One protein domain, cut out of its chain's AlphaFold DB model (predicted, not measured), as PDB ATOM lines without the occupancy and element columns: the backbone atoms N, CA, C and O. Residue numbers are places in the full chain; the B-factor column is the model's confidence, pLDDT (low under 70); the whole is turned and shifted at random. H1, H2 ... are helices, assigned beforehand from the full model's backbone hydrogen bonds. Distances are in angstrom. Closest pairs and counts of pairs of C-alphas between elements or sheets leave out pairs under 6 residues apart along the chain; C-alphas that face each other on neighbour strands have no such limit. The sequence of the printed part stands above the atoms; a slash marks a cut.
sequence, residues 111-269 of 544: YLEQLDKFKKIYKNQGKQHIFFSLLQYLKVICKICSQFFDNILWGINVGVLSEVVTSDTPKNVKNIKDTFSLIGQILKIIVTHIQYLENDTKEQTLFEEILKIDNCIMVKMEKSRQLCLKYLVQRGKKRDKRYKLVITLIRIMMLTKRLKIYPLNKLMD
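What this domain is: This is residues 111 to 269 of the 544 residues of an uncharacterized protein of Pseudocohnilembus persalinus (UniProt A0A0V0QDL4). The long helices H3 and H4 make an extended helical hairpin; H2 folds back along the first part of H3, on the side away from H4, and the shorter H1 folds back over H2. The chain thus zigzags through four helices one after another, and the tiny H5 sits at the last end of H4. The 159 printed residues hold five named helices, H1 to H5 in chain order, and no named strand: all helix. The whole is loose, with a radius of gyration of the C-alphas of 22.1 A, and elongated, spanning 77 by 39 by 28 A.

Where its parts are: H1 is residues 112 to 123, 17.3 A long, from C-alpha 112 at (-33.604, -12.393, 35.960). H2 is residues 130 to 157, 40.7 A. H3, the longest, is residues 169 to 211, 62.1 A. H4 is residues 222 to 258, 53.8 A. H5 is residues 264 to 267 and ends with C-alpha 267 at (-40.463, -31.632, 6.428).

How they stand to each other: H1 and H2 form a helical hairpin and touch, opposite ways at a shallow tilt of 11 degrees; their closest C-alphas, of Gln 114 and Val 140, are 6.5 A apart, and H2 touches H1 with residues 133 to 144 alone. H2 and H3, also a hairpin, touch at Ser 146 and Lys 177, whose C-alphas are the closest at 4.7 A; the shallow tilt of 34 degrees, opposite ways, is only just short of steep. H3 and H4 are a third hairpin, at 23 degrees, shallow and opposite ways; their closest C-alphas, of Leu 182 and Leu 255, are 6.2 A apart. H4 touches H5 with residues 253 to 258 alone, closest at the C-alphas of Lys 257 and Asn 265, 4.2 A. H1 and H3 are apart, as are H2 and H4. Every O i to N i+4 pair is within hydrogen-bond range in H2, H3 and H4, and 7 of 8 in H1; H5 is too short for such a pair.

The domain as a whole: The two C-alphas farthest apart, of Glu 163 and Asn 215, are 78.1 A apart. The printed part has no cut. The link from H2 to H3 is long, with 11 residues. Residues 126 to 131, of which 130 to 131 belong to H2, stand free. Mean pLDDT of the printed part is 90.8; residues 214 to 221, between H3 and H4, are under 70.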
ATOM      1  N   TYR A 111     -35.522 -13.378  32.314       87.88
ATOM      2  CA  TYR A 111     -34.073 -13.570  32.299       87.88
ATOM      3  C   TYR A 111     -33.446 -13.364  33.687       87.88
ATOM      4  O   TYR A 111     -32.462 -14.037  33.987       87.88
ATOM      5  N   LEU A 112     -34.057 -12.562  34.572       90.25
ATOM      6  CA  LEU A 112     -33.604 -12.393  35.960       90.25
ATOM      7  C   LEU A 112     -33.642 -13.726  36.723       90.25
ATOM      8  O   LEU A 112     -32.668 -14.097  37.372       90.25
ATOM      9  N   GLU A 113     -34.680 -14.548  36.515       90.75
ATOM     10  CA  GLU A 113     -34.728 -15.915  37.066       90.75
ATOM     11  C   GLU A 113     -33.561 -16.807  36.586       90.75
ATOM     12  O   GLU A 113     -33.294 -17.864  37.168       90.75
ATOM     13  N   GLN A 114     -32.923 -16.483  35.454       92.50
ATOM     14  CA  GLN A 114     -31.756 -17.231  34.980       92.50
ATOM     15  C   GLN A 114     -30.466 -16.766  35.657       92.50
ATOM     16  O   GLN A 114     -29.589 -17.605  35.853       92.50
ATOM     17  N   LEU A 115     -30.375 -15.501  36.084       92.25
ATOM     18  CA  LEU A 115     -29.254 -15.005  36.890       92.25
ATOM     19  C   LEU A 115     -29.181 -15.740  38.236       92.25
ATOM     20  O   LEU A 115     -28.113 -16.196  38.642       92.25
ATOM     21  N   ASP A 116     -30.325 -16.013  38.865       93.19
ATOM     22  CA  ASP A 116     -30.365 -16.840  40.080       93.19
ATOM     23  C   ASP A 116     -29.840 -18.260  39.847       93.19
ATOM     24  O   ASP A 116     -29.181 -18.855  40.705       93.19
ATOM     25  N   LYS A 117     -30.122 -18.838  38.674       91.88
ATOM     26  CA  LYS A 117     -29.596 -20.162  38.312       91.88
ATOM     27  C   LYS A 117     -28.106 -20.116  38.054       91.88
ATOM     28  O   LYS A 117     -27.420 -21.051  38.448       91.88
ATOM     29  N   PHE A 118     -27.622 -19.043  37.441       92.44
ATOM     30  CA  PHE A 118     -26.199 -18.803  37.267       92.44
ATOM     31  C   PHE A 118     -25.486 -18.814  38.628       92.44
ATOM     32  O   PHE A 118     -24.566 -19.604  38.833       92.44
ATOM     33  N   LYS A 119     -26.013 -18.070  39.615       94.31
ATOM     34  CA  LYS A 119     -25.499 -18.058  40.999       94.31
ATOM     35  C   LYS A 119     -25.528 -19.444  41.654       94.31
ATOM     36  O   LYS A 119     -24.607 -19.808  42.382       94.31
ATOM     37  N   LYS A 120     -26.569 -20.246  41.401       93.69
ATOM     38  CA  LYS A 120     -26.661 -21.630  41.909       93.69
ATOM     39  C   LYS A 120     -25.642 -22.573  41.271       93.69
ATOM     40  O   LYS A 120     -25.167 -23.466  41.965       93.69
ATOM     41  N   ILE A 121     -25.327 -22.413  39.986       92.75
ATOM     42  CA  ILE A 121     -24.285 -23.211  39.319       92.75
ATOM     43  C   ILE A 121     -22.927 -22.861  39.926       92.75
ATOM     44  O   ILE A 121     -22.212 -23.762  40.352       92.75
ATOM     45  N   TYR A 122     -22.657 -21.564  40.095       93.06
ATOM     46  CA  TYR A 122     -21.435 -21.064  40.722       93.06
ATOM     47  C   TYR A 122     -21.200 -21.636  42.121       93.06
ATOM     48  O   TYR A 122     -20.152 -22.215  42.389       93.06
ATOM     49  N   LYS A 123     -22.222 -21.619  42.984       94.25
ATOM     50  CA  LYS A 123     -22.125 -22.216  44.328       94.25
ATOM     51  C   LYS A 123     -21.852 -23.729  44.336       94.25
ATOM     52  O   LYS A 123     -21.380 -24.248  45.341       94.25
ATOM     53  N   ASN A 124     -22.176 -24.449  43.262       91.00
ATOM     54  CA  ASN A 124     -22.030 -25.907  43.184       91.00
ATOM     55  C   ASN A 124     -20.793 -26.361  42.395       91.00
ATOM     56  O   ASN A 124     -20.609 -27.566  42.210       91.00
ATOM     57  N   GLN A 125     -19.947 -25.430  41.947       87.81
ATOM     58  CA  GLN A 125     -18.823 -25.714  41.055       87.81
ATOM     59  C   GLN A 125     -17.814 -26.714  41.647       87.81
ATOM     60  O   GLN A 125     -17.286 -27.536  40.910       87.81
ATOM     61  N   GLY A 126     -17.622 -26.731  42.971       86.75
ATOM     62  CA  GLY A 126     -16.706 -27.671  43.637       86.75
ATOM     63  C   GLY A 126     -17.171 -29.134  43.683       86.75
ATOM     64  O   GLY A 126     -16.395 -30.003  44.058       86.75
ATOM     65  N   LYS A 127     -18.428 -29.437  43.324       87.50
ATOM     66  CA  LYS A 127     -18.989 -30.803  43.402       87.50
ATOM     67  C   LYS A 127     -19.055 -31.524  42.056       87.50
ATOM     68  O   LYS A 127     -19.447 -32.686  42.016       87.50
ATOM     69  N   GLN A 128     -18.791 -30.828  40.954       88.88
ATOM     70  CA  GLN A 128     -19.048 -31.316  39.600       88.88
ATOM     71  C   GLN A 128     -17.806 -31.158  38.727       88.88
ATOM     72  O   GLN A 128     -17.022 -30.234  38.915       88.88
ATOM     73  N   HIS A 129     -17.660 -32.027  37.725       93.06
ATOM     74  CA  HIS A 129     -16.588 -31.900  36.739       93.06
ATOM     75  C   HIS A 129     -16.634 -30.530  36.041       93.06
ATOM     76  O   HIS A 129     -17.705 -30.048  35.655       93.06
ATOM     77  N   ILE A 130     -15.460 -29.926  35.835       93.31
ATOM     78  CA  ILE A 130     -15.304 -28.578  35.262       93.31
ATOM     79  C   ILE A 130     -16.031 -28.458  33.916       93.31
ATOM     80  O   ILE A 130     -16.794 -27.516  33.703       93.31
ATOM     81  N   PHE A 131     -15.873 -29.456  33.040       94.75
ATOM     82  CA  PHE A 131     -16.522 -29.490  31.727       94.75
ATOM     83  C   PHE A 131     -18.056 -29.439  31.815       94.75
ATOM     84  O   PHE A 131     -18.717 -28.700  31.085       94.75
ATOM     85  N   PHE A 132     -18.644 -30.180  32.757       94.94
ATOM     86  CA  PHE A 132     -20.090 -30.187  32.959       94.94
ATOM     87  C   PHE A 132     -20.603 -28.841  33.492       94.94
ATOM     88  O   PHE A 132     -21.655 -28.362  33.059       94.94
ATOM     89  N   SER A 133     -19.839 -28.200  34.380       95.00
ATOM     90  CA  SER A 133     -20.126 -26.846  34.864       95.00
ATOM     91  C   SER A 133     -20.092 -25.823  33.721       95.00
ATOM     92  O   SER A 133     -21.030 -25.035  33.581       95.00
ATOM     93  N   LEU A 134     -19.087 -25.889  32.838       95.75
ATOM     94  CA  LEU A 134     -18.976 -25.024  31.657       95.75
ATOM     95  C   LEU A 134     -20.194 -25.152  30.728       95.75
ATOM     96  O   LEU A 134     -20.804 -24.147  30.361       95.75
ATOM     97  N   LEU A 135     -20.614 -26.383  30.410       96.88
ATOM     98  CA  LEU A 135     -21.814 -26.626  29.601       96.88
ATOM     99  C   LEU A 135     -23.081 -26.042  30.244       96.88
ATOM    100  O   LEU A 135     -23.970 -25.539  29.550       96.88
ATOM    101  N   GLN A 136     -23.189 -26.095  31.575       96.12
ATOM    102  CA  GLN A 136     -24.314 -25.490  32.283       96.12
ATOM    103  C   GLN A 136     -24.308 -23.964  32.202       96.12
ATOM    104  O   GLN A 136     -25.382 -23.394  31.983       96.12
ATOM    105  N   TYR A 137     -23.145 -23.323  32.341       96.50
ATOM    106  CA  TYR A 137     -23.012 -21.876  32.171       96.50
ATOM    107  C   TYR A 137     -23.393 -21.447  30.760       96.50
ATOM    108  O   TYR A 137     -24.272 -20.599  30.609       96.50
ATOM    109  N   LEU A 138     -22.834 -22.095  29.735       97.50
ATOM    110  CA  LEU A 138     -23.128 -21.767  28.340       97.50
ATOM    111  C   LEU A 138     -24.627 -21.904  28.037       97.50
ATOM    112  O   LEU A 138     -25.240 -21.002  27.470       97.50
ATOM    113  N   LYS A 139     -25.264 -22.978  28.519       96.81
ATOM    114  CA  LYS A 139     -26.720 -23.165  28.410       96.81
ATOM    115  C   LYS A 139     -27.507 -22.012  29.047       96.81
ATOM    116  O   LYS A 139     -28.540 -21.607  28.512       96.81
ATOM    117  N   VAL A 140     -27.080 -21.523  30.214       96.44
ATOM    118  CA  VAL A 140     -27.737 -20.402  30.908       96.44
ATOM    119  C   VAL A 140     -27.528 -19.094  30.150       96.44
ATOM    120  O   VAL A 140     -28.505 -18.377  29.947       96.44
ATOM    121  N   ILE A 141     -26.315 -18.833  29.661       96.56
ATOM    122  CA  ILE A 141     -25.982 -17.651  28.856       96.56
ATOM    123  C   ILE A 141     -26.827 -17.614  27.580       96.56
ATOM    124  O   ILE A 141     -27.540 -16.639  27.363       96.56
ATOM    125  N   CYS A 142     -26.870 -18.699  26.796       97.38
ATOM    126  CA  CYS A 142     -27.711 -18.766  25.592       97.38
ATOM    127  C   CYS A 142     -29.184 -18.466  25.901       97.38
ATOM    128  O   CYS A 142     -29.875 -17.809  25.124       97.38
ATOM    129  N   LYS A 143     -29.678 -18.924  27.057       95.62
ATOM    130  CA  LYS A 143     -31.050 -18.649  27.482       95.62
ATOM    131  C   LYS A 143     -31.260 -17.181  27.861       95.62
ATOM    132  O   LYS A 143     -32.299 -16.638  27.494       95.62
ATOM    133  N   ILE A 144     -30.309 -16.559  28.559       95.94
ATOM    134  CA  ILE A 144     -30.338 -15.124  28.875       95.94
ATOM    135  C   ILE A 144     -30.356 -14.315  27.578       95.94
ATOM    136  O   ILE A 144     -31.279 -13.529  27.389       95.94
ATOM    137  N   CYS A 145     -29.429 -14.574  26.650       96.50
ATOM    138  CA  CYS A 145     -29.371 -13.894  25.354       96.50
ATOM    139  C   CYS A 145     -30.681 -14.062  24.571       96.50
ATOM    140  O   CYS A 145     -31.259 -13.082  24.114       96.50
ATOM    141  N   SER A 146     -31.211 -15.287  24.475       96.12
ATOM    142  CA  SER A 146     -32.482 -15.546  23.785       96.12
ATOM    143  C   SER A 146     -33.658 -14.786  24.421       96.12
ATOM    144  O   SER A 146     -34.502 -14.261  23.706       96.12
ATOM    145  N   GLN A 147     -33.720 -14.677  25.752       94.69
ATOM    146  CA  GLN A 147     -34.771 -13.907  26.431       94.69
ATOM    147  C   GLN A 147     -34.582 -12.392  26.286       94.69
ATOM    148  O   GLN A 147     -35.562 -11.670  26.129       94.69
ATOM    149  N   PHE A 148     -33.339 -11.918  26.309       94.69
ATOM    150  CA  PHE A 148     -33.001 -10.516  26.100       94.69
ATOM    151  C   PHE A 148     -33.424 -10.043  24.702       94.69
ATOM    152  O   PHE A 148     -34.182  -9.082  24.581       94.69
ATOM    153  N   PHE A 149     -33.048 -10.781  23.652       95.56
ATOM    154  CA  PHE A 149     -33.471 -10.462  22.286       95.56
ATOM    155  C   PHE A 149     -34.984 -10.627  22.067       95.56
ATOM    156  O   PHE A 149     -35.549  -9.936  21.224       95.56
ATOM    157  N   ASP A 150     -35.670 -11.498  22.820       94.25
ATOM    158  CA  ASP A 150     -37.141 -11.580  22.777       94.25
ATOM    159  C   ASP A 150     -37.799 -10.300  23.314       94.25
ATOM    160  O   ASP A 150     -38.776  -9.833  22.730       94.25
ATOM    161  N   ASN A 151     -37.239  -9.701  24.371       94.56
ATOM    162  CA  ASN A 151     -37.713  -8.426  24.917       94.56
ATOM    163  C   ASN A 151     -37.435  -7.254  23.965       94.56
ATOM    164  O   ASN A 151     -38.314  -6.417  23.786       94.56
ATOM    165  N   ILE A 152     -36.264  -7.220  23.313       93.75
ATOM    166  CA  ILE A 152     -35.963  -6.217  22.273       93.75
ATOM    167  C   ILE A 152     -36.965  -6.335  21.124       93.75
ATOM    168  O   ILE A 152     -37.585  -5.349  20.742       93.75
ATOM    169  N   LEU A 153     -37.180  -7.553  20.612       93.38
ATOM    170  CA  LEU A 153     -38.142  -7.795  19.536       93.38
ATOM    171  C   LEU A 153     -39.564  -7.396  19.950       93.38
ATOM    172  O   LEU A 153     -40.337  -6.905  19.135       93.38
ATOM    173  N   TRP A 154     -39.931  -7.599  21.216       93.25
ATOM    174  CA  TRP A 154     -41.205  -7.117  21.734       93.25
ATOM    175  C   TRP A 154     -41.282  -5.587  21.768       93.25
ATOM    176  O   TRP A 154     -42.269  -5.052  21.276       93.25
ATOM    177  N   GLY A 155     -40.251  -4.897  22.264       91.94
ATOM    178  CA  GLY A 155     -40.196  -3.429  22.292       91.94
ATOM    179  C   GLY A 155     -40.267  -2.798  20.900       91.94
ATOM    180  O   GLY A 155     -40.963  -1.802  20.715       91.94
ATOM    181  N   ILE A 156     -39.632  -3.425  19.903       92.06
ATOM    182  CA  ILE A 156     -39.761  -3.029  18.494       92.06
ATOM    183  C   ILE A 156     -41.207  -3.201  18.018       92.06
ATOM    184  O   ILE A 156     -41.792  -2.264  17.489       92.06
ATOM    185  N   ASN A 157     -41.819  -4.365  18.261       89.81
ATOM    186  CA  ASN A 157     -43.183  -4.652  17.805       89.81
ATOM    187  C   ASN A 157     -44.270  -3.805  18.492       89.81
ATOM    188  O   ASN A 157     -45.366  -3.699  17.956       89.81
ATOM    189  N   VAL A 158     -44.014  -3.263  19.685       89.88
ATOM    190  CA  VAL A 158     -44.940  -2.335  20.367       89.88
ATOM    191  C   VAL A 158     -44.801  -0.905  19.822       89.88
ATOM    192  O   VAL A 158     -45.650  -0.067  20.097       89.88
ATOM    193  N   GLY A 159     -43.765  -0.622  19.026       89.19
ATOM    194  CA  GLY A 159     -43.499   0.708  18.476       89.19
ATOM    195  C   GLY A 159     -42.650   1.601  19.382       89.19
ATOM    196  O   GLY A 159     -42.323   2.715  19.005       89.19
ATOM    197  N   VAL A 160     -42.214   1.115  20.552       89.69
ATOM    198  CA  VAL A 160     -41.344   1.893  21.460       89.69
ATOM    199  C   VAL A 160     -39.970   2.142  20.834       89.69
ATOM    200  O   VAL A 160     -39.339   3.158  21.094       89.69
ATOM    201  N   LEU A 161     -39.497   1.202  20.012       87.69
ATOM    202  CA  LEU A 161     -38.192   1.276  19.350       87.69
ATOM    203  C   LEU A 161     -38.300   1.469  17.832       87.69
ATOM    204  O   LEU A 161     -37.277   1.435  17.156       87.69
ATOM    205  N   SER A 162     -39.501   1.640  17.267       85.12
ATOM    206  CA  SER A 162     -39.668   1.670  15.804       85.12
ATOM    207  C   SER A 162     -39.036   2.891  15.139       85.12
ATOM    208  O   SER A 162     -38.676   2.806  13.973       85.12
ATOM    209  N   GLU A 163     -38.866   3.999  15.863       87.38
ATOM    210  CA  GLU A 163     -38.265   5.228  15.321       87.38
ATOM    211  C   GLU A 163     -36.741   5.127  15.150       87.38
ATOM    212  O   GLU A 163     -36.174   5.729  14.245       87.38
ATOM    213  N   VAL A 164     -36.072   4.340  15.995       89.00
ATOM    214  CA  VAL A 164     -34.599   4.220  16.017       89.00
ATOM    215  C   VAL A 164     -34.111   3.063  15.136       89.00
ATOM    216  O   VAL A 164     -32.934   2.968  14.791       89.00
ATOM    217  N   VAL A 165     -35.004   2.141  14.788       91.69
ATOM    218  CA  VAL A 165     -34.645   0.823  14.273       91.69
ATOM    219  C   VAL A 165     -34.967   0.710  12.784       91.69
ATOM    220  O   VAL A 165     -36.107   0.883  12.366       91.69
ATOM    221  N   THR A 166     -33.966   0.352  11.973       93.38
ATOM    222  CA  THR A 166     -34.154   0.100  10.535       93.38
ATOM    223  C   THR A 166     -35.071  -1.101  10.282       93.38
ATOM    224  O   THR A 166     -35.123  -2.038  11.084       93.38
ATOM    225  N   SER A 167     -35.749  -1.121   9.130       90.81
ATOM    226  CA  SER A 167     -36.704  -2.172   8.736       90.81
ATOM    227  C   SER A 167     -36.129  -3.600   8.745       90.81
ATOM    228  O   SER A 167     -36.870  -4.554   8.979       90.81
ATOM    229  N   ASP A 168     -34.816  -3.768   8.564       94.25
ATOM    230  CA  ASP A 168     -34.142  -5.077   8.574       94.25
ATOM    231  C   ASP A 168     -33.763  -5.582   9.975       94.25
ATOM    232  O   ASP A 168     -33.606  -6.789  10.210       94.25
ATOM    233  N   THR A 169     -33.634  -4.681  10.945       94.31
ATOM    234  CA  THR A 169     -33.197  -5.022  12.303       94.31
ATOM    235  C   THR A 169     -34.127  -6.014  13.025       94.31
ATOM    236  O   THR A 169     -33.600  -6.962  13.617       94.31
ATOM    237  N   PRO A 170     -35.477  -5.920  12.967       94.38
ATOM    238  CA  PRO A 170     -36.366  -6.894  13.609       94.38
ATOM    239  C   PRO A 170     -36.111  -8.328  13.129       94.38
ATOM    240  O   PRO A 170     -36.105  -9.274  13.923       94.38
ATOM    241  N   LYS A 171     -35.852  -8.497  11.827       94.75
ATOM    242  CA  LYS A 171     -35.558  -9.794  11.208       94.75
ATOM    243  C   LYS A 171     -34.224 -10.354  11.701       94.75
ATOM    244  O   LYS A 171     -34.159 -11.528  12.071       94.75
ATOM    245  N   ASN A 172     -33.188  -9.520  11.773       95.62
ATOM    246  CA  ASN A 172     -31.873  -9.920  12.277       95.62
ATOM    247  C   ASN A 172     -31.923 -10.284  13.768       95.62
ATOM    248  O   ASN A 172     -31.454 -11.354  14.155       95.62
ATOM    249  N   VAL A 173     -32.581  -9.462  14.590       96.12
ATOM    250  CA  VAL A 173     -32.793  -9.731  16.023       96.12
ATOM    251  C   VAL A 173     -33.561 -11.040  16.225       96.12
ATOM    252  O   VAL A 173     -33.182 -11.861  17.063       96.12
ATOM    253  N   LYS A 174     -34.608 -11.285  15.427       95.50
ATOM    254  CA  LYS A 174     -35.378 -12.538  15.453       95.50
ATOM    255  C   LYS A 174     -34.505 -13.751  15.124       95.50
ATOM    256  O   LYS A 174     -34.544 -14.726  15.874       95.50
ATOM    257  N   ASN A 175     -33.679 -13.677  14.079       96.44
ATOM    258  CA  ASN A 175     -32.762 -14.756  13.707       96.44
ATOM    259  C   ASN A 175     -31.727 -15.031  14.807       96.44
ATOM    260  O   ASN A 175     -31.569 -16.178  15.215       96.44
ATOM    261  N   ILE A 176     -31.074 -13.994  15.342       96.94
ATOM    262  CA  ILE A 176     -30.095 -14.124  16.435       96.94
ATOM    263  C   ILE A 176     -30.743 -14.783  17.657       96.94
ATOM    264  O   ILE A 176     -30.215 -15.749  18.216       96.94
ATOM    265  N   LYS A 177     -31.932 -14.311  18.043       95.88
ATOM    266  CA  LYS A 177     -32.714 -14.879  19.145       95.88
ATOM    267  C   LYS A 177     -32.990 -16.367  18.954       95.88
ATOM    268  O   LYS A 177     -32.821 -17.149  19.898       95.88
ATOM    269  N   ASP A 178     -33.475 -16.746  17.773       96.75
ATOM    270  CA  ASP A 178     -33.844 -18.124  17.459       96.75
ATOM    271  C   ASP A 178     -32.597 -19.025  17.386       96.75
ATOM    272  O   ASP A 178     -32.643 -20.150  17.889       96.75
ATOM    273  N   THR A 179     -31.461 -18.513  16.899       97.69
ATOM    274  CA  THR A 179     -30.156 -19.199  16.920       97.69
ATOM    275  C   THR A 179     -29.688 -19.475  18.349       97.69
ATOM    276  O   THR A 179     -29.386 -20.622  18.683       97.69
ATOM    277  N   PHE A 180     -29.706 -18.478  19.242       98.00
ATOM    278  CA  PHE A 180     -29.388 -18.698  20.660       98.00
ATOM    279  C   PHE A 180     -30.356 -19.679  21.327       98.00
ATOM    280  O   PHE A 180     -29.948 -20.492  22.159       98.00
ATOM    281  N   SER A 181     -31.637 -19.636  20.948       97.19
ATOM    282  CA  SER A 181     -32.629 -20.599  21.427       97.19
ATOM    283  C   SER A 181     -32.273 -22.024  21.000       97.19
ATOM    284  O   SER A 181     -32.302 -22.931  21.833       97.19
ATOM    285  N   LEU A 182     -31.894 -22.215  19.731       98.00
ATOM    286  CA  LEU A 182     -31.511 -23.506  19.164       98.00
ATOM    287  C   LEU A 182     -30.261 -24.069  19.850       98.00
ATOM    288  O   LEU A 182     -30.311 -25.185  20.370       98.00
ATOM    289  N   ILE A 183     -29.186 -23.279  19.937       97.81
ATOM    290  CA  ILE A 183     -27.949 -23.664  20.636       97.81
ATOM    291  C   ILE A 183     -28.262 -24.025  22.094       97.81
ATOM    292  O   ILE A 183     -27.843 -25.072  22.590       97.81
ATOM    293  N   GLY A 184     -29.090 -23.221  22.768       96.88
ATOM    294  CA  GLY A 184     -29.539 -23.497  24.130       96.88
ATOM    295  C   GLY A 184     -30.293 -24.828  24.279       96.88
ATOM    296  O   GLY A 184     -30.123 -25.510  25.293       96.88
ATOM    297  N   GLN A 185     -31.103 -25.237  23.292       97.50
ATOM    298  CA  GLN A 185     -31.761 -26.551  23.305       97.50
ATOM    299  C   GLN A 185     -30.777 -27.700  23.064       97.50
ATOM    300  O   GLN A 185     -30.877 -28.715  23.751       97.50
ATOM    301  N   ILE A 186     -29.814 -27.541  22.152       97.81
ATOM    302  CA  ILE A 186     -28.775 -28.552  21.894       97.81
ATOM    303  C   ILE A 186     -27.947 -28.786  23.162       97.81
ATOM    304  O   ILE A 186     -27.848 -29.915  23.646       97.81
ATOM    305  N   LEU A 187     -27.460 -27.714  23.795       97.88
ATOM    306  CA  LEU A 187     -26.739 -27.795  25.070       97.88
ATOM    307  C   LEU A 187     -27.588 -28.435  26.169       97.88
ATOM    308  O   LEU A 187     -27.085 -29.194  26.999       97.88
ATOM    309  N   LYS A 188     -28.899 -28.169  26.183       96.56
ATOM    310  CA  LYS A 188     -29.819 -28.805  27.127       96.56
ATOM    311  C   LYS A 188     -29.895 -30.320  26.920       96.56
ATOM    312  O   LYS A 188     -29.970 -31.021  27.929       96.56
ATOM    313  N   ILE A 189     -29.865 -30.828  25.684       97.44
ATOM    314  CA  ILE A 189     -29.810 -32.276  25.413       97.44
ATOM    315  C   ILE A 189     -28.523 -32.863  25.981       97.44
ATOM    316  O   ILE A 189     -28.602 -33.798  26.773       97.44
ATOM    317  N   ILE A 190     -27.373 -32.270  25.652       97.25
ATOM    318  CA  ILE A 190     -26.055 -32.749  26.096       97.25
ATOM    319  C   ILE A 190     -25.996 -32.800  27.629       97.25
ATOM    320  O   ILE A 190     -25.723 -33.847  28.213       97.25
ATOM    321  N   VAL A 191     -26.363 -31.703  28.301       95.94
ATOM    322  CA  VAL A 191     -26.410 -31.639  29.772       95.94
ATOM    323  C   VAL A 191     -27.382 -32.673  30.347       95.94
ATOM    324  O   VAL A 191     -27.081 -33.310  31.354       95.94
ATOM    325  N   THR A 192     -28.553 -32.858  29.732       94.69
ATOM    326  CA  THR A 192     -29.544 -33.843  30.200       94.69
ATOM    327  C   THR A 192     -29.035 -35.271  30.028       94.69
ATOM    328  O   THR A 192     -29.317 -36.106  30.884       94.69
ATOM    329  N   HIS A 193     -28.285 -35.548  28.960       94.94
ATOM    330  CA  HIS A 193     -27.690 -36.851  28.698       94.94
ATOM    331  C   HIS A 193     -26.595 -37.187  29.716       94.94
ATOM    332  O   HIS A 193     -26.676 -38.237  30.348       94.94
ATOM    333  N   ILE A 194     -25.664 -36.266  29.990       94.88
ATOM    334  CA  ILE A 194     -24.644 -36.452  31.042       94.88
ATOM    335  C   ILE A 194     -25.317 -36.717  32.395       94.88
ATOM    336  O   ILE A 194     -25.028 -37.703  33.068       94.88
ATOM    337  N   GLN A 195     -26.311 -35.899  32.759       93.00
ATOM    338  CA  GLN A 195     -27.081 -36.130  33.982       93.00
ATOM    339  C   GLN A 195     -27.820 -37.468  33.965       93.00
ATOM    340  O   GLN A 195     -28.078 -38.030  35.024       93.00
ATOM    341  N   TYR A 196     -28.280 -37.937  32.808       93.31
ATOM    342  CA  TYR A 196     -28.963 -39.220  32.706       93.31
ATOM    343  C   TYR A 196     -28.010 -40.359  33.074       93.31
ATOM    344  O   TYR A 196     -28.397 -41.177  33.902       93.31
ATOM    345  N   LEU A 197     -26.775 -40.338  32.561       93.12
ATOM    346  CA  LEU A 197     -25.736 -41.319  32.887       93.12
ATOM    347  C   LEU A 197     -25.435 -41.343  34.393       93.12
ATOM    348  O   LEU A 197     -25.574 -42.386  35.022       93.12
ATOM    349  N   GLU A 198     -25.169 -40.186  35.012       91.44
ATOM    350  CA  GLU A 198     -24.921 -40.105  36.465       91.44
ATOM    351  C   GLU A 198     -26.086 -40.648  37.309       91.44
ATOM    352  O   GLU A 198     -25.899 -41.224  38.383       91.44
ATOM    353  N   ASN A 199     -27.323 -40.401  36.870       90.56
ATOM    354  CA  ASN A 199     -28.507 -40.858  37.591       90.56
ATOM    355  C   ASN A 199     -28.788 -42.343  37.381       90.56
ATOM    356  O   ASN A 199     -29.432 -42.929  38.251       90.56
ATOM    357  N   ASP A 200     -28.342 -42.913  36.263       91.44
ATOM    358  CA  ASP A 200     -28.410 -44.345  35.995       91.44
ATOM    359  C   ASP A 200     -27.455 -45.098  36.919       91.44
ATOM    360  O   ASP A 200     -27.894 -46.011  37.612       91.44
ATOM    361  N   THR A 201     -26.214 -44.624  37.066       93.31
ATOM    362  CA  THR A 201     -25.259 -45.176  38.038       93.31
ATOM    363  C   THR A 201     -25.832 -45.153  39.456       93.31
ATOM    364  O   THR A 201     -25.821 -46.167  40.142       93.31
ATOM    365  N   LYS A 202     -26.440 -44.035  39.882       91.81
ATOM    366  CA  LYS A 202     -27.105 -43.937  41.200       91.81
ATOM    367  C   LYS A 202     -28.310 -44.871  41.352       91.81
ATOM    368  O   LYS A 202     -28.619 -45.305  42.456       91.81
ATOM    369  N   GLU A 203     -29.049 -45.128  40.271       92.00
ATOM    370  CA  GLU A 203     -30.156 -46.093  40.286       92.00
ATOM    371  C   GLU A 203     -29.619 -47.519  40.455       92.00
ATOM    372  O   GLU A 203     -30.194 -48.286  41.227       92.00
ATOM    373  N   GLN A 204     -28.517 -47.851  39.779       92.62
ATOM    374  CA  GLN A 204     -27.854 -49.151  39.879       92.62
ATOM    375  C   GLN A 204     -27.284 -49.387  41.283       92.62
ATOM    376  O   GLN A 204     -27.578 -50.423  41.870       92.62
ATOM    377  N   THR A 205     -26.599 -48.407  41.884       94.19
ATOM    378  CA  THR A 205     -26.075 -48.542  43.257       94.19
ATOM    379  C   THR A 205     -27.193 -48.741  44.281       94.19
ATOM    380  O   THR A 205     -27.101 -49.619  45.130       94.19
ATOM    381  N   LEU A 206     -28.296 -47.985  44.177       92.00
ATOM    382  CA  LEU A 206     -29.470 -48.180  45.039       92.00
ATOM    383  C   LEU A 206     -30.092 -49.566  44.847       92.00
ATOM    384  O   LEU A 206     -30.565 -50.172  45.804       92.00
ATOM    385  N   PHE A 207     -30.125 -50.059  43.611       90.69
ATOM    386  CA  PHE A 207     -30.653 -51.382  43.314       90.69
ATOM    387  C   PHE A 207     -29.773 -52.488  43.910       90.69
ATOM    388  O   PHE A 207     -30.299 -53.418  44.511       90.69
ATOM    389  N   GLU A 208     -28.451 -52.365  43.810       91.69
ATOM    390  CA  GLU A 208     -27.501 -53.279  44.447       91.69
ATOM    391  C   GLU A 208     -27.605 -53.249  45.977       91.69
ATOM    392  O   GLU A 208     -27.589 -54.301  46.608       91.69
ATOM    393  N   GLU A 209     -27.766 -52.070  46.585       90.31
ATOM    394  CA  GLU A 209     -28.024 -51.939  48.026       90.31
ATOM    395  C   GLU A 209     -29.317 -52.643  48.446       90.31
ATOM    396  O   GLU A 209     -29.341 -53.294  49.487       90.31
ATOM    397  N   ILE A 210     -30.376 -52.550  47.636       87.94
ATOM    398  CA  ILE A 210     -31.636 -53.262  47.882       87.94
ATOM    399  C   ILE A 210     -31.432 -54.778  47.780       87.94
ATOM    400  O   ILE A 210     -31.953 -55.504  48.621       87.94
ATOM    401  N   LEU A 211     -30.663 -55.263  46.800       86.81
ATOM    402  CA  LEU A 211     -30.370 -56.695  46.657       86.81
ATOM    403  C   LEU A 211     -29.528 -57.239  47.819       86.81
ATOM    404  O   LEU A 211     -29.739 -58.361  48.259       86.81
ATOM    405  N   LYS A 212     -28.608 -56.440  48.373       87.69
ATOM    406  CA  LYS A 212     -27.794 -56.833  49.540       87.69
ATOM    407  C   LYS A 212     -28.610 -57.038  50.822       87.69
ATOM    408  O   LYS A 212     -28.086 -57.594  51.780       87.69
ATOM    409  N   ILE A 213     -29.861 -56.583  50.860       84.00
ATOM    410  CA  ILE A 213     -30.759 -56.736  52.015       84.00
ATOM    411  C   ILE A 213     -31.429 -58.128  52.041       84.00
ATOM    412  O   ILE A 213     -32.140 -58.440  52.997       84.00
ATOM    413  N   ASP A 214     -31.164 -58.989  51.048       61.22
ATOM    414  CA  ASP A 214     -31.625 -60.383  50.978       61.22
ATOM    415  C   ASP A 214     -31.356 -61.151  52.292       61.22
ATOM    416  O   ASP A 214     -30.231 -61.579  52.547       61.22
ATOM    417  N   ASN A 215     -32.408 -61.264  53.126       53.97
ATOM    418  CA  ASN A 215     -32.747 -62.313  54.116       53.97
ATOM    419  C   ASN A 215     -33.540 -61.800  55.336       53.97
ATOM    420  O   ASN A 215     -34.087 -62.612  56.078       53.97
ATOM    421  N   CYS A 216     -33.674 -60.488  55.555       52.81
ATOM    422  CA  CYS A 216     -34.511 -59.981  56.652       52.81
ATOM    423  C   CYS A 216     -35.913 -59.641  56.137       52.81
ATOM    424  O   CYS A 216     -36.077 -58.753  55.300       52.81
ATOM    425  N   ILE A 217     -36.924 -60.353  56.642       56.50
ATOM    426  CA  ILE A 217     -38.349 -60.135  56.373       56.50
ATOM    427  C   ILE A 217     -38.643 -58.622  56.358       56.50
ATOM    428  O   ILE A 217     -38.440 -57.919  57.348       56.50
ATOM    429  N   MET A 218     -39.132 -58.127  55.214       53.56
ATOM    430  CA  MET A 218     -39.392 -56.714  54.864       53.56
ATOM    431  C   MET A 218     -40.389 -55.972  55.782       53.56
ATOM    432  O   MET A 218     -40.805 -54.857  55.477       53.56
ATOM    433  N   VAL A 219     -40.781 -56.569  56.905       54.56
ATOM    434  CA  VAL A 219     -41.885 -56.124  57.757       54.56
ATOM    435  C   VAL A 219     -41.431 -55.147  58.856       54.56
ATOM    436  O   VAL A 219     -42.277 -54.433  59.386       54.56
ATOM    437  N   LYS A 220     -40.127 -55.017  59.170       52.72
ATOM    438  CA  LYS A 220     -39.667 -54.104  60.252       52.72
ATOM    439  C   LYS A 220     -38.479 -53.175  59.962       52.72
ATOM    440  O   LYS A 220     -38.202 -52.300  60.776       52.72
ATOM    441  N   MET A 221     -37.793 -53.281  58.823       62.75
ATOM    442  CA  MET A 221     -36.620 -52.433  58.555       62.75
ATOM    443  C   MET A 221     -37.008 -51.141  57.833       62.75
ATOM    444  O   MET A 221     -37.169 -51.105  56.609       62.75
ATOM    445  N   GLU A 222     -37.093 -50.055  58.597       79.00
ATOM    446  CA  GLU A 222     -37.291 -48.691  58.094       79.00
ATOM    447  C   GLU A 222     -36.319 -48.357  56.943       79.00
ATOM    448  O   GLU A 222     -36.709 -47.768  55.932       79.00
ATOM    449  N   LYS A 223     -35.079 -48.857  57.026       82.62
ATOM    450  CA  LYS A 223     -34.034 -48.696  56.006       82.62
ATOM    451  C   LYS A 223     -34.412 -49.286  54.640       82.62
ATOM    452  O   LYS A 223     -34.233 -48.617  53.622       82.62
ATOM    453  N   SER A 224     -34.969 -50.497  54.589       80.44
ATOM    454  CA  SER A 224     -35.341 -51.166  53.328       80.44
ATOM    455  C   SER A 224     -36.483 -50.433  52.630       80.44
ATOM    456  O   SER A 224     -36.446 -50.204  51.417       80.44
ATOM    457  N   ARG A 225     -37.470 -49.974  53.414       82.25
ATOM    458  CA  ARG A 225     -38.563 -49.126  52.922       82.25
ATOM    459  C   ARG A 225     -38.026 -47.803  52.377       82.25
ATOM    460  O   ARG A 225     -38.413 -47.403  51.278       82.25
ATOM    461  N   GLN A 226     -37.115 -47.143  53.095       85.00
ATOM    462  CA  GLN A 226     -36.494 -45.894  52.644       85.00
ATOM    463  C   GLN A 226     -35.713 -46.074  51.331       85.00
ATOM    464  O   GLN A 226     -35.842 -45.241  50.431       85.00
ATOM    465  N   LEU A 227     -34.947 -47.158  51.177       85.94
ATOM    466  CA  LEU A 227     -34.218 -47.459  49.937       85.94
ATOM    467  C   LEU A 227     -35.165 -47.733  48.764       85.94
ATOM    468  O   LEU A 227     -34.993 -47.151  47.691       85.94
ATOM    469  N   CYS A 228     -36.224 -48.521  48.979       85.00
ATOM    470  CA  CYS A 228     -37.253 -48.758  47.965       85.00
ATOM    471  C   CYS A 228     -37.950 -47.456  47.537       85.00
ATOM    472  O   CYS A 228     -38.150 -47.218  46.344       85.00
ATOM    473  N   LEU A 229     -38.281 -46.574  48.486       84.44
ATOM    474  CA  LEU A 229     -38.866 -45.265  48.186       84.44
ATOM    475  C   LEU A 229     -37.895 -44.379  47.392       84.44
ATOM    476  O   LEU A 229     -38.296 -43.799  46.382       84.44
ATOM    477  N   LYS A 230     -36.615 -44.312  47.787       87.94
ATOM    478  CA  LYS A 230     -35.574 -43.582  47.038       87.94
ATOM    479  C   LYS A 230     -35.454 -44.099  45.604       87.94
ATOM    480  O   LYS A 230     -35.417 -43.295  44.670       87.94
ATOM    481  N   TYR A 231     -35.470 -45.417  45.420       88.00
ATOM    482  CA  TYR A 231     -35.438 -46.061  44.109       88.00
ATOM    483  C   TYR A 231     -36.660 -45.699  43.246       88.00
ATOM    484  O   TYR A 231     -36.514 -45.276  42.095       88.00
ATOM    485  N   LEU A 232     -37.874 -45.775  43.804       85.94
ATOM    486  CA  LEU A 232     -39.107 -45.391  43.104       85.94
ATOM    487  C   LEU A 232     -39.109 -43.907  42.705       85.94
ATOM    488  O   LEU A 232     -39.464 -43.570  41.571       85.94
ATOM    489  N   VAL A 233     -38.658 -43.020  43.598       85.44
ATOM    490  CA  VAL A 233     -38.506 -41.583  43.316       85.44
ATOM    491  C   VAL A 233     -37.503 -41.355  42.183       85.44
ATOM    492  O   VAL A 233     -37.768 -40.562  41.274       85.44
ATOM    493  N   GLN A 234     -36.371 -42.062  42.190       87.81
ATOM    494  CA  GLN A 234     -35.351 -41.959  41.146       87.81
ATOM    495  C   GLN A 234     -35.894 -42.399  39.776       87.81
ATOM    496  O   GLN A 234     -35.702 -41.700  38.775       87.81
ATOM    497  N   ARG A 235     -36.680 -43.480  39.729       88.00
ATOM    498  CA  ARG A 235     -37.388 -43.912  38.512       88.00
ATOM    499  C   ARG A 235     -38.428 -42.908  38.030       88.00
ATOM    500  O   ARG A 235     -38.545 -42.678  36.824       88.00
ATOM    501  N   GLY A 236     -39.165 -42.281  38.946       85.44
ATOM    502  CA  GLY A 236     -40.053 -41.156  38.636       85.44
ATOM    503  C   GLY A 236     -39.304 -40.033  37.917       85.44
ATOM    504  O   GLY A 236     -39.649 -39.679  36.789       85.44
ATOM    505  N   LYS A 237     -38.191 -39.570  38.500       85.38
ATOM    506  CA  LYS A 237     -37.331 -38.530  37.908       85.38
ATOM    507  C   LYS A 237     -36.807 -38.916  36.521       85.38
ATOM    508  O   LYS A 237     -36.719 -38.058  35.643       85.38
ATOM    509  N   LYS A 238     -36.467 -40.189  36.297       88.44
ATOM    510  CA  LYS A 238     -35.999 -40.695  34.996       88.44
ATOM    511  C   LYS A 238     -37.075 -40.581  33.913       88.44
ATOM    512  O   LYS A 238     -36.773 -40.139  32.805       88.44
ATOM    513  N   ARG A 239     -38.330 -40.917  34.232       88.06
ATOM    514  CA  ARG A 239     -39.474 -40.762  33.313       88.06
ATOM    515  C   ARG A 239     -39.707 -39.297  32.952       88.06
ATOM    516  O   ARG A 239     -39.766 -38.966  31.770       88.06
ATOM    517  N   ASP A 240     -39.704 -38.411  33.942       86.56
ATOM    518  CA  ASP A 240     -39.853 -36.969  33.717       86.56
ATOM    519  C   ASP A 240     -38.760 -36.401  32.808       86.56
ATOM    520  O   ASP A 240     -39.021 -35.547  31.956       86.56
ATOM    521  N   LYS A 241     -37.518 -36.876  32.968       90.00
ATOM    522  CA  LYS A 241     -36.403 -36.496  32.090       90.00
ATOM    523  C   LYS A 241     -36.619 -36.959  30.651       90.00
ATOM    524  O   LYS A 241     -36.339 -36.180  29.745       90.00
ATOM    525  N   ARG A 242     -37.151 -38.167  30.433       91.06
ATOM    526  CA  ARG A 242     -37.475 -38.673  29.085       91.06
ATOM    527  C   ARG A 242     -38.527 -37.807  28.398       91.06
ATOM    528  O   ARG A 242     -38.292 -37.369  27.277       91.06
ATOM    529  N   TYR A 243     -39.621 -37.462  29.080       91.94
ATOM    530  CA  TYR A 243     -40.626 -36.558  28.504       91.94
ATOM    531  C   TYR A 243     -40.048 -35.174  28.187       91.94
ATOM    532  O   TYR A 243     -40.290 -34.620  27.115       91.94
ATOM    533  N   LYS A 244     -39.214 -34.625  29.080       92.19
ATOM    534  CA  LYS A 244     -38.518 -33.350  28.838       92.19
ATOM    535  C   LYS A 244     -37.557 -33.415  27.649       92.19
ATOM    536  O   LYS A 244     -37.403 -32.401  26.969       92.19
ATOM    537  N   LEU A 245     -36.923 -34.565  27.406       95.50
ATOM    538  CA  LEU A 245     -36.062 -34.791  26.247       95.50
ATOM    539  C   LEU A 245     -36.882 -34.790  24.953       95.50
ATOM    540  O   LEU A 245     -36.542 -34.037  24.046       95.50
ATOM    541  N   VAL A 246     -37.995 -35.533  24.906       95.94
ATOM    542  CA  VAL A 246     -38.918 -35.550  23.754       95.94
ATOM    543  C   VAL A 246     -39.413 -34.139  23.431       95.94
ATOM    544  O   VAL A 246     -39.288 -33.684  22.298       95.94
ATOM    545  N   ILE A 247     -39.872 -33.387  24.437       96.25
ATOM    546  CA  ILE A 247     -40.278 -31.983  24.263       96.25
ATOM    547  C   ILE A 247     -39.136 -31.136  23.682       96.25
ATOM    548  O   ILE A 247     -39.364 -30.281  22.828       96.25
ATOM    549  N   THR A 248     -37.904 -31.323  24.159       96.81
ATOM    550  CA  THR A 248     -36.750 -30.572  23.655       96.81
ATOM    551  C   THR A 248     -36.404 -30.948  22.211       96.81
ATOM    552  O   THR A 248     -36.089 -30.045  21.443       96.81
ATOM    553  N   LEU A 249     -36.538 -32.213  21.811       97.12
ATOM    554  CA  LEU A 249     -36.356 -32.635  20.418       97.12
ATOM    555  C   LEU A 249     -37.392 -31.986  19.491       97.12
ATOM    556  O   LEU A 249     -37.019 -31.382  18.488       97.12
ATOM    557  N   ILE A 250     -38.674 -31.998  19.871       97.44
ATOM    558  CA  ILE A 250     -39.737 -31.337  19.095       97.44
ATOM    559  C   ILE A 250     -39.474 -29.823  18.994       97.44
ATOM    560  O   ILE A 250     -39.628 -29.225  17.930       97.44
ATOM    561  N   ARG A 251     -39.005 -29.187  20.079       97.00
ATOM    562  CA  ARG A 251     -38.605 -27.767  20.061       97.00
ATOM    563  C   ARG A 251     -37.465 -27.488  19.087       97.00
ATOM    564  O   ARG A 251     -37.508 -26.454  18.427       97.00
ATOM    565  N   ILE A 252     -36.469 -28.370  19.008       97.31
ATOM    566  CA  ILE A 252     -35.381 -28.245  18.032       97.31
ATOM    567  C   ILE A 252     -35.961 -28.283  16.622       97.31
ATOM    568  O   ILE A 252     -35.726 -27.340  15.879       97.31
ATOM    569  N   MET A 253     -36.806 -29.266  16.293       96.75
ATOM    570  CA  MET A 253     -37.449 -29.343  14.971       96.75
ATOM    571  C   MET A 253     -38.197 -28.046  14.615       96.75
ATOM    572  O   MET A 253     -37.988 -27.473  13.543       96.75
ATOM    573  N   MET A 254     -38.999 -27.519  15.547       97.06
ATOM    574  CA  MET A 254     -39.711 -26.250  15.366       97.06
ATOM    575  C   MET A 254     -38.765 -25.053  15.161       97.06
ATOM    576  O   MET A 254     -39.046 -24.177  14.341       97.06
ATOM    577  N   LEU A 255     -37.658 -24.977  15.904       96.56
ATOM    578  CA  LEU A 255     -36.670 -23.901  15.769       96.56
ATOM    579  C   LEU A 255     -35.904 -23.999  14.447       96.56
ATOM    580  O   LEU A 255     -35.714 -22.983  13.784       96.56
ATOM    581  N   THR A 256     -35.541 -25.207  14.024       96.75
ATOM    582  CA  THR A 256     -34.876 -25.466  12.743       96.75
ATOM    583  C   THR A 256     -35.743 -25.019  11.566       96.75
ATOM    584  O   THR A 256     -35.239 -24.351  10.661       96.75
ATOM    585  N   LYS A 257     -37.060 -25.283  11.612       95.56
ATOM    586  CA  LYS A 257     -38.015 -24.735  10.633       95.56
ATOM    587  C   LYS A 257     -38.001 -23.205  10.633       95.56
ATOM    588  O   LYS A 257     -37.929 -22.590   9.575       95.56
ATOM    589  N   ARG A 258     -38.062 -22.584  11.815       95.50
ATOM    590  CA  ARG A 258     -38.109 -21.120  11.951       95.50
ATOM    591  C   ARG A 258     -36.845 -20.437  11.411       95.50
ATOM    592  O   ARG A 258     -36.956 -19.403  10.765       95.50
ATOM    593  N   LEU A 259     -35.681 -21.053  11.616       96.56
ATOM    594  CA  LEU A 259     -34.388 -20.619  11.073       96.56
ATOM    595  C   LEU A 259     -34.188 -20.990   9.593       96.56
ATOM    596  O   LEU A 259     -33.139 -20.703   9.029       96.56
ATOM    597  N   LYS A 260     -35.180 -21.627   8.954       96.31
ATOM    598  CA  LYS A 260     -35.148 -22.064   7.549       96.31
ATOM    599  C   LYS A 260     -33.978 -23.003   7.213       96.31
ATOM    600  O   LYS A 260     -33.568 -23.081   6.059       96.31
ATOM    601  N   ILE A 261     -33.484 -23.763   8.191       95.50
ATOM    602  CA  ILE A 261     -32.368 -24.700   8.005       95.50
ATOM    603  C   ILE A 261     -32.849 -25.931   7.212       95.50
ATOM    604  O   ILE A 261     -33.828 -26.593   7.576       95.50
ATOM    605  N   TYR A 262     -32.162 -26.239   6.114       94.25
ATOM    606  CA  TYR A 262     -32.430 -27.389   5.241       94.25
ATOM    607  C   TYR A 262     -31.797 -28.683   5.804       94.25
ATOM    608  O   TYR A 262     -30.730 -28.590   6.411       94.25
ATOM    609  N   PRO A 263     -32.395 -29.887   5.635       92.88
ATOM    610  CA  PRO A 263     -33.663 -30.209   4.954       92.88
ATOM    611  C   PRO A 263     -34.911 -30.118   5.845       92.88
ATOM    612  O   PRO A 263     -36.035 -30.151   5.346       92.88
ATOM    613  N   LEU A 264     -34.729 -29.978   7.158       89.75
ATOM    614  CA  LEU A 264     -35.794 -30.048   8.167       89.75
ATOM    615  C   LEU A 264     -36.912 -29.011   7.972       89.75
ATOM    616  O   LEU A 264     -38.070 -29.320   8.243       89.75
ATOM    617  N   ASN A 265     -36.597 -27.823   7.449       92.81
ATOM    618  CA  ASN A 265     -37.584 -26.819   7.030       92.81
ATOM    619  C   ASN A 265     -38.692 -27.420   6.140       92.81
ATOM    620  O   ASN A 265     -39.872 -27.204   6.407       92.81
ATOM    621  N   LYS A 266     -38.321 -28.225   5.135       94.06
ATOM    622  CA  LYS A 266     -39.263 -28.780   4.152       94.06
ATOM    623  C   LYS A 266     -40.179 -29.851   4.750       94.06
ATOM    624  O   LYS A 266     -41.287 -30.038   4.264       94.06
ATOM    625  N   LEU A 267     -39.716 -30.546   5.789       93.75
ATOM    626  CA  LEU A 267     -40.463 -31.632   6.428       93.75
ATOM    627  C   LEU A 267     -41.596 -31.131   7.332       93.75
ATOM    628  O   LEU A 267     -42.525 -31.881   7.605       93.75
ATOM    629  N   MET A 268     -41.527 -29.887   7.816       95.19
ATOM    630  CA  MET A 268     -42.544 -29.338   8.710       95.19
ATOM    631  C   MET A 268     -43.438 -28.327   7.997       95.19
ATOM    632  O   MET A 268     -43.095 -27.150   7.888       95.19
ATOM    633  N   ASP A 269     -44.641 -28.737   7.617       94.94
ATOM    634  CA  ASP A 269     -45.687 -27.823   7.156       94.94
ATOM    635  C   ASP A 269     -46.242 -26.947   8.305       94.94
ATOM    636  O   ASP A 269     -45.811 -27.031   9.466       94.94
TER     637      ASP A 269